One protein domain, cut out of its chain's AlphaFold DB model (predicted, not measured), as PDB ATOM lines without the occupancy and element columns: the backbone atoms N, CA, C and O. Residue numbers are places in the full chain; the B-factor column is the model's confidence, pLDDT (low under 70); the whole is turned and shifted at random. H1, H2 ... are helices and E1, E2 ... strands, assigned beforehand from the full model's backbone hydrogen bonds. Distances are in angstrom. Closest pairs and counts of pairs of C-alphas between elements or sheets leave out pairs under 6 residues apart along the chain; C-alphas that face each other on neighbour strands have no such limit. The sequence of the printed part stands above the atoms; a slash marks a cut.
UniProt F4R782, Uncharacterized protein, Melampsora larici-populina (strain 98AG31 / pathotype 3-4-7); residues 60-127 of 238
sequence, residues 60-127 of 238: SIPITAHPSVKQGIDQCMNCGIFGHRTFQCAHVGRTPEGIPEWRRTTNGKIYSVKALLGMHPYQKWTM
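What this domain is: This is residues 60 to 127 of the 238 residues of an uncharacterized protein of Melampsora larici-populina (strain 98AG31 / pathotype 3-4-7) (UniProt F4R782). This domain has little regular structure: mostly loops, with the small hairpin E1 and E2 and the one-turn helices H1 and H2 gathered toward one end, and residues 71 to 101 making a wide loop at the other. The printed part has 68 residues, with H1, E1, E2, H2 in chain order, and its class is mixed, with 14 residues in named elements. It is compact, with a radius of gyration of the C-alphas of 11.3 A, spanning 31 by 26 by 21 A.

Where its parts are: Find C-alpha 67 at (31.798, -10.533, -18.686), where H1, residues 67 to 70, begins and runs 5.1 A. Next come E1, residues 102 to 104, 7.0 A, and E2, residues 110 to 112, 7.1 A. H2, residues 113 to 116, runs 5.0 A to C-alpha 116 at (35.848, -12.752, -10.344).

How they stand to each other: Look at the hairpin: E1 and E2 are antiparallel at 149 degrees, with N 103 and O 111 within hydrogen-bond range at 2.8 A. H1 and H2 are close but not clearly touching; their closest C-alphas, Val 69 and Ala 115, are 7.0 A apart. Both helices are too short for an O i to N i+4 pair; each has its one O i to N i+3 pair within range.

The domain as a whole: The C-alphas farthest apart, Thr 106 and Met 127, are 34.6 A apart. The printed part has no cut; the link H1 to E1 is long, with 31 residues. The model's pLDDT is under 70 at residues 92 to 97, 99 and 121 to 127.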
ATOM      1  N   SER A  60      35.702  -4.909  -4.905       92.50
ATOM      2  CA  SER A  60      35.612  -4.277  -6.225       92.50
ATOM      3  C   SER A  60      35.581  -5.349  -7.317       92.50
ATOM      4  O   SER A  60      36.234  -6.382  -7.203       92.50
ATOM      5  N   ILE A  61      34.788  -5.142  -8.370       94.25
ATOM      6  CA  ILE A  61      34.752  -6.092  -9.488       94.25
ATOM      7  C   ILE A  61      36.053  -5.906 -10.273       94.25
ATOM      8  O   ILE A  61      36.251  -4.833 -10.847       94.25
ATOM      9  N   PRO A  62      36.958  -6.898 -10.289       91.75
ATOM     10  CA  PRO A  62      38.240  -6.728 -10.950       91.75
ATOM     11  C   PRO A  62      38.062  -6.699 -12.471       91.75
ATOM     12  O   PRO A  62      37.115  -7.260 -13.028       91.75
ATOM     13  N   ILE A  63      39.026  -6.101 -13.171       91.50
ATOM     14  CA  ILE A  63      39.059  -6.099 -14.643       91.50
ATOM     15  C   ILE A  63      39.164  -7.512 -15.231       91.50
ATOM     16  O   ILE A  63      38.774  -7.726 -16.377       91.50
ATOM     17  N   THR A  64      39.633  -8.480 -14.442       89.25
ATOM     18  CA  THR A  64      39.676  -9.902 -14.798       89.25
ATOM     19  C   THR A  64      38.312 -10.559 -14.781       89.25
ATOM     20  O   THR A  64      38.176 -11.626 -15.354       89.25
ATOM     21  N   ALA A  65      37.304  -9.964 -14.139       93.19
ATOM     22  CA  ALA A  65      36.032 -10.631 -13.915       93.19
ATOM     23  C   ALA A  65      35.355 -11.068 -15.218       93.19
ATOM     24  O   ALA A  65      35.446 -10.398 -16.255       93.19
ATOM     25  N   HIS A  66      34.623 -12.177 -15.123       94.19
ATOM     26  CA  HIS A  66      33.836 -12.722 -16.216       94.19
ATOM     27  C   HIS A  66      32.882 -11.644 -16.767       94.19
ATOM     28  O   HIS A  66      32.318 -10.878 -15.977       94.19
ATOM     29  N   PRO A  67      32.646 -11.570 -18.091       94.50
ATOM     30  CA  PRO A  67      31.798 -10.533 -18.686       94.50
ATOM     31  C   PRO A  67      30.420 -10.406 -18.020       94.50
ATOM     32  O   PRO A  67      29.981  -9.299 -17.717       94.50
ATOM     33  N   SER A  68      29.782 -11.530 -17.684       94.50
ATOM     34  CA  SER A  68      28.491 -11.550 -16.978       94.50
ATOM     35  C   SER A  68      28.542 -10.894 -15.591       94.50
ATOM     36  O   SER A  68      27.577 -10.254 -15.187       94.50
ATOM     37  N   VAL A  69      29.670 -10.989 -14.877       94.81
ATOM     38  CA  VAL A  69      29.867 -10.316 -13.579       94.81
ATOM     39  C   VAL A  69      29.949  -8.806 -13.770       94.81
ATOM     40  O   VAL A  69      29.315  -8.054 -13.030       94.81
ATOM     41  N   LYS A  70      30.696  -8.358 -14.787       94.62
ATOM     42  CA  LYS A  70      30.815  -6.934 -15.141       94.62
ATOM     43  C   LYS A  70      29.463  -6.338 -15.537       94.62
ATOM     44  O   LYS A  70      29.171  -5.204 -15.179       94.62
ATOM     45  N   GLN A  71      28.622  -7.126 -16.206       95.75
ATOM     46  CA  GLN A  71      27.239  -6.769 -16.546       95.75
ATOM     47  C   GLN A  71      26.276  -6.849 -15.350       95.75
ATOM     48  O   GLN A  71      25.118  -6.457 -15.464       95.75
ATOM     49  N   GLY A  72      26.720  -7.361 -14.200       95.25
ATOM     50  CA  GLY A  72      25.873  -7.503 -13.022       95.25
ATOM     51  C   GLY A  72      24.821  -8.609 -13.145       95.25
ATOM     52  O   GLY A  72      23.786  -8.531 -12.483       95.25
ATOM     53  N   ILE A  73      25.031  -9.621 -13.987       94.81
ATOM     54  CA  ILE A  73      24.101 -10.748 -14.142       94.81
ATOM     55  C   ILE A  73      24.205 -11.659 -12.919       94.81
ATOM     56  O   ILE A  73      25.301 -12.014 -12.509       94.81
ATOM     57  N   ASP A  74      23.071 -12.079 -12.348       93.81
ATOM     58  CA  ASP A  74      23.065 -12.969 -11.180       93.81
ATOM     59  C   ASP A  74      23.744 -14.311 -11.499       93.81
ATOM     60  O   ASP A  74      23.419 -14.953 -12.498       93.81
ATOM     61  N   GLN A  75      24.667 -14.739 -10.633       92.69
ATOM     62  CA  GLN A  75      25.234 -16.084 -10.656       92.69
ATOM     63  C   GLN A  75      24.481 -16.967  -9.664       92.69
ATOM     64  O   GLN A  75      24.380 -16.649  -8.476       92.69
ATOM     65  N   CYS A  76      23.960 -18.093 -10.137       90.69
ATOM     66  CA  CYS A  76      23.256 -19.023  -9.277       90.69
ATOM     67  C   CYS A  76      24.232 -19.709  -8.314       90.69
ATOM     68  O   CYS A  76      25.184 -20.351  -8.748       90.69
ATOM     69  N   MET A  77      23.968 -19.651  -7.008       87.31
ATOM     70  CA  MET A  77      24.814 -20.327  -6.014       87.31
ATOM     71  C   MET A  77      24.680 -21.846  -6.022       87.31
ATOM     72  O   MET A  77      25.552 -22.539  -5.508       87.31
ATOM     73  N   ASN A  78      23.587 -22.369  -6.578       86.62
ATOM     74  CA  ASN A  78      23.332 -23.800  -6.577       86.62
ATOM     75  C   ASN A  78      23.987 -24.516  -7.761       86.62
ATOM     76  O   ASN A  78      24.505 -25.602  -7.574       86.62
ATOM     77  N   CYS A  79      24.026 -23.911  -8.953       87.62
ATOM     78  CA  CYS A  79      24.663 -24.525 -10.127       87.62
ATOM     79  C   CYS A  79      25.839 -23.729 -10.708       87.62
ATOM     80  O   CYS A  79      26.548 -24.238 -11.566       87.62
ATOM     81  N   GLY A  80      26.070 -22.492 -10.265       88.38
ATOM     82  CA  GLY A  80      27.191 -21.656 -10.712       88.38
ATOM     83  C   GLY A  80      26.968 -20.927 -12.032       88.38
ATOM     84  O   GLY A  80      27.825 -20.132 -12.415       88.38
ATOM     85  N   ILE A  81      25.841 -21.174 -12.705       90.06
ATOM     86  CA  ILE A  81      25.492 -20.606 -14.013       90.06
ATOM     87  C   ILE A  81      24.917 -19.193 -13.840       90.06
ATOM     88  O   ILE A  81      24.200 -18.915 -12.876       90.06
ATOM     89  N   PHE A  82      25.221 -18.297 -14.780       92.56
ATOM     90  CA  PHE A  82      24.652 -16.948 -14.820       92.56
ATOM     91  C   PHE A  82      23.233 -16.923 -15.398       92.56
ATOM     92  O   PHE A  82      22.866 -17.756 -16.220       92.56
ATOM     93  N   GLY A  83      22.446 -15.922 -15.007       92.88
ATOM     94  CA  GLY A  83      21.148 -15.621 -15.621       92.88
ATOM     95  C   GLY A  83      19.937 -16.095 -14.822       92.88
ATOM     96  O   GLY A  83      18.809 -15.859 -15.238       92.88
ATOM     97  N   HIS A  84      20.143 -16.715 -13.658       91.81
ATOM     98  CA  HIS A  84      19.060 -17.035 -12.731       91.81
ATOM     99  C   HIS A  84      19.536 -17.030 -11.278       91.81
ATOM    100  O   HIS A  84      20.729 -17.135 -10.981       91.81
ATOM    101  N   ARG A  85      18.581 -16.918 -10.354       88.31
ATOM    102  CA  ARG A  85      18.839 -16.962  -8.909       88.31
ATOM    103  C   ARG A  85      18.681 -18.371  -8.353       88.31
ATOM    104  O   ARG A  85      17.997 -19.206  -8.932       88.31
ATOM    105  N   THR A  86      19.225 -18.605  -7.163       85.19
ATOM    106  CA  THR A  86      19.152 -19.896  -6.457       85.19
ATOM    107  C   THR A  86      17.731 -20.461  -6.367       85.19
ATOM    108  O   THR A  86      17.535 -21.640  -6.624       85.19
ATOM    109  N   PHE A  87      16.722 -19.632  -6.074       84.62
ATOM    110  CA  PHE A  87      15.323 -20.079  -5.968       84.62
ATOM    111  C   PHE A  87      14.651 -20.380  -7.319       84.62
ATOM    112  O   PHE A  87      13.580 -20.973  -7.348       84.62
ATOM    113  N   GLN A  88      15.258 -19.954  -8.428       86.88
ATOM    114  CA  GLN A  88      14.820 -20.254  -9.797       86.88
ATOM    115  C   GLN A  88      15.606 -21.432 -10.385       86.88
ATOM    116  O   GLN A  88      15.398 -21.803 -11.536       86.88
ATOM    117  N   CYS A  89      16.557 -21.983  -9.629       88.12
ATOM    118  CA  CYS A  89      17.422 -23.045 -10.101       88.12
ATOM    119  C   CYS A  89      16.628 -24.348 -10.207       88.12
ATOM    120  O   CYS A  89      16.151 -24.875  -9.205       88.12
ATOM    121  N   ALA A  90      16.527 -24.883 -11.424       85.44
ATOM    122  CA  ALA A  90      15.902 -26.180 -11.672       85.44
ATOM    123  C   ALA A  90      16.796 -27.363 -11.260       85.44
ATOM    124  O   ALA A  90      16.334 -28.500 -11.196       85.44
ATOM    125  N   HIS A  91      18.090 -27.128 -11.015       78.94
ATOM    126  CA  HIS A  91      19.003 -28.178 -10.577       78.94
ATOM    127  C   HIS A  91      18.818 -28.431  -9.087       78.94
ATOM    128  O   HIS A  91      18.781 -27.501  -8.289       78.94
ATOM    129  N   VAL A  92      18.715 -29.698  -8.701       69.00
ATOM    130  CA  VAL A  92      18.608 -30.100  -7.299       69.00
ATOM    131  C   VAL A  92      19.917 -30.782  -6.919       69.00
ATOM    132  O   VAL A  92      20.255 -31.824  -7.472       69.00
ATOM    133  N   GLY A  93      20.660 -30.192  -5.982       63.28
ATOM    134  CA  GLY A  93      21.877 -30.784  -5.429       63.28
ATOM    135  C   GLY A  93      23.202 -30.184  -5.917       63.28
ATOM    136  O   GLY A  93      23.337 -29.758  -7.058       63.28
ATOM    137  N   ARG A  94      24.154 -30.217  -4.967       59.09
ATOM    138  CA  ARG A  94      25.530 -29.681  -4.916       59.09
ATOM    139  C   ARG A  94      25.726 -28.271  -5.468       59.09
ATOM    140  O   ARG A  94      25.801 -28.072  -6.673       59.09
ATOM    141  N   THR A  95      26.013 -27.355  -4.542       62.25
ATOM    142  CA  THR A  95      26.695 -26.104  -4.862       62.25
ATOM    143  C   THR A  95      27.989 -26.417  -5.617       62.25
ATOM    144  O   THR A  95      28.720 -27.335  -5.231       62.25
ATOM    145  N   PRO A  96      28.292 -25.677  -6.691       61.75
ATOM    146  CA  PRO A  96      29.475 -25.921  -7.507       61.75
ATOM    147  C   PRO A  96      30.766 -25.594  -6.745       61.75
ATOM    148  O   PRO A  96      31.831 -26.091  -7.089       61.75
ATOM    149  N   GLU A  97      30.652 -24.771  -5.704       68.75
ATOM    150  CA  GLU A  97      31.743 -24.278  -4.879       68.75
ATOM    151  C   GLU A  97      31.362 -24.303  -3.409       68.75
ATOM    152  O   GLU A  97      30.180 -24.235  -3.040       68.75
ATOM    153  N   GLY A  98      32.385 -24.377  -2.563       72.38
ATOM    154  CA  GLY A  98      32.194 -24.167  -1.139       72.38
ATOM    155  C   GLY A  98      31.840 -22.706  -0.872       72.38
ATOM    156  O   GLY A  98      32.380 -21.800  -1.494       72.38
ATOM    157  N   ILE A  99      31.001 -22.454   0.135       64.06
ATOM    158  CA  ILE A  99      30.755 -21.113   0.697       64.06
ATOM    159  C   ILE A  99      32.017 -20.220   0.808       64.06
ATOM    160  O   ILE A  99      31.914 -19.041   0.466       64.06
ATOM    161  N   PRO A 100      33.206 -20.704   1.245       72.75
ATOM    162  CA  PRO A 100      34.417 -19.872   1.292       72.75
ATOM    163  C   PRO A 100      34.836 -19.225  -0.033       72.75
ATOM    164  O   PRO A 100      35.602 -18.258   0.002       72.75
ATOM    165  N   GLU A 101      34.362 -19.729  -1.167       83.19
ATOM    166  CA  GLU A 101      34.750 -19.295  -2.509       83.19
ATOM    167  C   GLU A 101      33.772 -18.270  -3.101       83.19
ATOM    168  O   GLU A 101      33.916 -17.889  -4.253       83.19
ATOM    169  N   TRP A 102      32.811 -17.759  -2.328       87.94
ATOM    170  CA  TRP A 102      31.905 -16.696  -2.774       87.94
ATOM    171  C   TRP A 102      32.279 -15.347  -2.151       87.94
ATOM    172  O   TRP A 102      32.759 -15.267  -1.012       87.94
ATOM    173  N   ARG A 103      32.083 -14.258  -2.902       89.06
ATOM    174  CA  ARG A 103      32.394 -12.886  -2.474       89.06
ATOM    175  C   ARG A 103      31.286 -11.926  -2.865       89.06
ATOM    176  O   ARG A 103      30.821 -11.923  -4.005       89.06
ATOM    177  N   ARG A 104      30.882 -11.083  -1.913       91.25
ATOM    178  CA  ARG A 104      30.018  -9.935  -2.187       91.25
ATOM    179  C   ARG A 104      30.837  -8.866  -2.892       91.25
ATOM    180  O   ARG A 104      31.956  -8.574  -2.480       91.25
ATOM    181  N   THR A 105      30.268  -8.282  -3.930       92.44
ATOM    182  CA  THR A 105      30.927  -7.261  -4.740       92.44
ATOM    183  C   THR A 105      30.248  -5.907  -4.618       92.44
ATOM    184  O   THR A 105      29.127  -5.793  -4.124       92.44
ATOM    185  N   THR A 106      30.950  -4.867  -5.057       93.56
ATOM    186  CA  THR A 106      30.514  -3.458  -5.033       93.56
ATOM    187  C   THR A 106      29.171  -3.190  -5.720       93.56
ATOM    188  O   THR A 106      28.484  -2.254  -5.329       93.56
ATOM    189  N   ASN A 107      28.727  -4.034  -6.660       93.50
ATOM    190  CA  ASN A 107      27.379  -3.947  -7.244       93.50
ATOM    191  C   ASN A 107      26.270  -4.538  -6.341       93.50
ATOM    192  O   ASN A 107      25.122  -4.665  -6.761       93.50
ATOM    193  N   GLY A 108      26.612  -4.955  -5.120       91.38
ATOM    194  CA  GLY A 108      25.700  -5.552  -4.149       91.38
ATOM    195  C   GLY A 108      25.427  -7.045  -4.354       91.38
ATOM    196  O   GLY A 108      24.779  -7.645  -3.493       91.38
ATOM    197  N   LYS A 109      25.934  -7.655  -5.432       93.06
ATOM    198  CA  LYS A 109      25.726  -9.069  -5.778       93.06
ATOM    199  C   LYS A 109      26.868  -9.948  -5.290       93.06
ATOM    200  O   LYS A 109      27.944  -9.460  -4.935       93.06
ATOM    201  N   ILE A 110      26.619 -11.252  -5.260       91.50
ATOM    202  CA  ILE A 110      27.563 -12.255  -4.773       91.50
ATOM    203  C   ILE A 110      27.958 -13.155  -5.940       91.50
ATOM    204  O   ILE A 110      27.091 -13.658  -6.652       91.50
ATOM    205  N   TYR A 111      29.261 -13.353  -6.109       92.81
ATOM    206  CA  TYR A 111      29.848 -14.141  -7.190       92.81
ATOM    207  C   TYR A 111      30.853 -15.141  -6.645       92.81
ATOM    208  O   TYR A 111      31.425 -14.919  -5.572       92.81
ATOM    209  N   SER A 112      31.098 -16.214  -7.392       92.00
ATOM    210  CA  SER A 112      32.232 -17.086  -7.128       92.00
ATOM    211  C   SER A 112      33.550 -16.356  -7.367       92.00
ATOM    212  O   SER A 112      33.674 -15.502  -8.251       92.00
ATOM    213  N   VAL A 113      34.577 -16.726  -6.613       90.38
ATOM    214  CA  VAL A 113      35.945 -16.240  -6.804       90.38
ATOM    215  C   VAL A 113      36.415 -16.598  -8.212       90.38
ATOM    216  O   VAL A 113      36.990 -15.746  -8.880       90.38
ATOM    217  N   LYS A 114      36.067 -17.783  -8.733       90.50
ATOM    218  CA  LYS A 114      36.351 -18.154 -10.130       90.50
ATOM    219  C   LYS A 114      35.780 -17.155 -11.136       90.50
ATOM    220  O   LYS A 114      36.500 -16.712 -12.028       90.50
ATOM    221  N   ALA A 115      34.526 -16.742 -10.954       91.69
ATOM    222  CA  ALA A 115      33.901 -15.748 -11.816       91.69
ATOM    223  C   ALA A 115      34.591 -14.376 -11.716       91.69
ATOM    224  O   ALA A 115      34.739 -13.685 -12.725       91.69
ATOM    225  N   LEU A 116      35.070 -13.986 -10.530       91.56
ATOM    226  CA  LEU A 116      35.848 -12.752 -10.344       91.56
ATOM    227  C   LEU A 116      37.244 -12.825 -10.975       91.56
ATOM    228  O   LEU A 116      37.776 -11.814 -11.426       91.56
ATOM    229  N   LEU A 117      37.822 -14.015 -11.085       89.69
ATOM    230  CA  LEU A 117      39.088 -14.236 -11.785       89.69
ATOM    231  C   LEU A 117      38.920 -14.392 -13.304       89.69
ATOM    232  O   LEU A 117      39.905 -14.627 -13.996       89.69
ATOM    233  N   GLY A 118      37.695 -14.281 -13.828       87.62
ATOM    234  CA  GLY A 118      37.429 -14.424 -15.263       87.62
ATOM    235  C   GLY A 118      37.372 -15.858 -15.753       87.62
ATOM    236  O   GLY A 118      37.247 -16.086 -16.953       87.62
ATOM    237  N   MET A 119      37.437 -16.829 -14.847       84.19
ATOM    238  CA  MET A 119      37.268 -18.227 -15.209       84.19
ATOM    239  C   MET A 119      35.810 -18.472 -15.595       84.19
ATOM    240  O   MET A 119      34.893 -17.879 -15.013       84.19
ATOM    241  N   HIS A 120      35.586 -19.349 -16.576       72.50
ATOM    242  CA  HIS A 120      34.227 -19.682 -16.971       72.50
ATOM    243  C   HIS A 120      33.450 -20.287 -15.794       72.50
ATOM    244  O   HIS A 120      33.995 -21.098 -15.036       72.50
ATOM    245  N   PRO A 121      32.178 -19.885 -15.626       66.31
ATOM    246  CA  PRO A 121      31.290 -20.520 -14.668       66.31
ATOM    247  C   PRO A 121      31.145 -21.999 -15.027       66.31
ATOM    248  O   PRO A 121      31.324 -22.388 -16.178       66.31
ATOM    249  N   TYR A 122      30.799 -22.810 -14.032       63.47
ATOM    250  CA  TYR A 122      30.581 -24.243 -14.181       63.47
ATOM    251  C   TYR A 122      29.505 -24.529 -15.231       63.47
ATOM    252  O   TYR A 122      28.322 -24.644 -14.926       63.47
ATOM    253  N   GLN A 123      29.921 -24.694 -16.479       55.19
ATOM    254  CA  GLN A 123      29.241 -25.580 -17.395       55.19
ATOM    255  C   GLN A 123      29.662 -26.979 -16.970       55.19
ATOM    256  O   GLN A 123      30.827 -27.356 -17.076       55.19
ATOM    257  N   LYS A 124      28.707 -27.786 -16.503       46.16
ATOM    258  CA  LYS A 124      28.812 -29.207 -16.821       46.16
ATOM    259  C   LYS A 124      28.842 -29.235 -18.346       46.16
ATOM    260  O   LYS A 124      27.834 -28.933 -18.972       46.16
ATOM    261  N   TRP A 125      30.021 -29.447 -18.914       38.62
ATOM    262  CA  TRP A 125      30.219 -29.566 -20.347       38.62
ATOM    263  C   TRP A 125      29.416 -30.768 -20.848       38.62
ATOM    264  O   TRP A 125      29.910 -31.891 -20.871       38.62
ATOM    265  N   THR A 126      28.158 -30.565 -21.219       45.06
ATOM    266  CA  THR A 126      27.575 -31.364 -22.291       45.06
ATOM    267  C   THR A 126      28.220 -30.843 -23.564       45.06
ATOM    268  O   THR A 126      28.046 -29.675 -23.906       45.06
ATOM    269  N   MET A 127      29.030 -31.683 -24.217       39.56
ATOM    270  CA  MET A 127      29.700 -31.386 -25.494       39.56
ATOM    271  C   MET A 127      28.750 -30.789 -26.550       39.56
ATOM    272  O   MET A 127      29.201 -30.094 -27.454       39.56
TER     273      MET A 127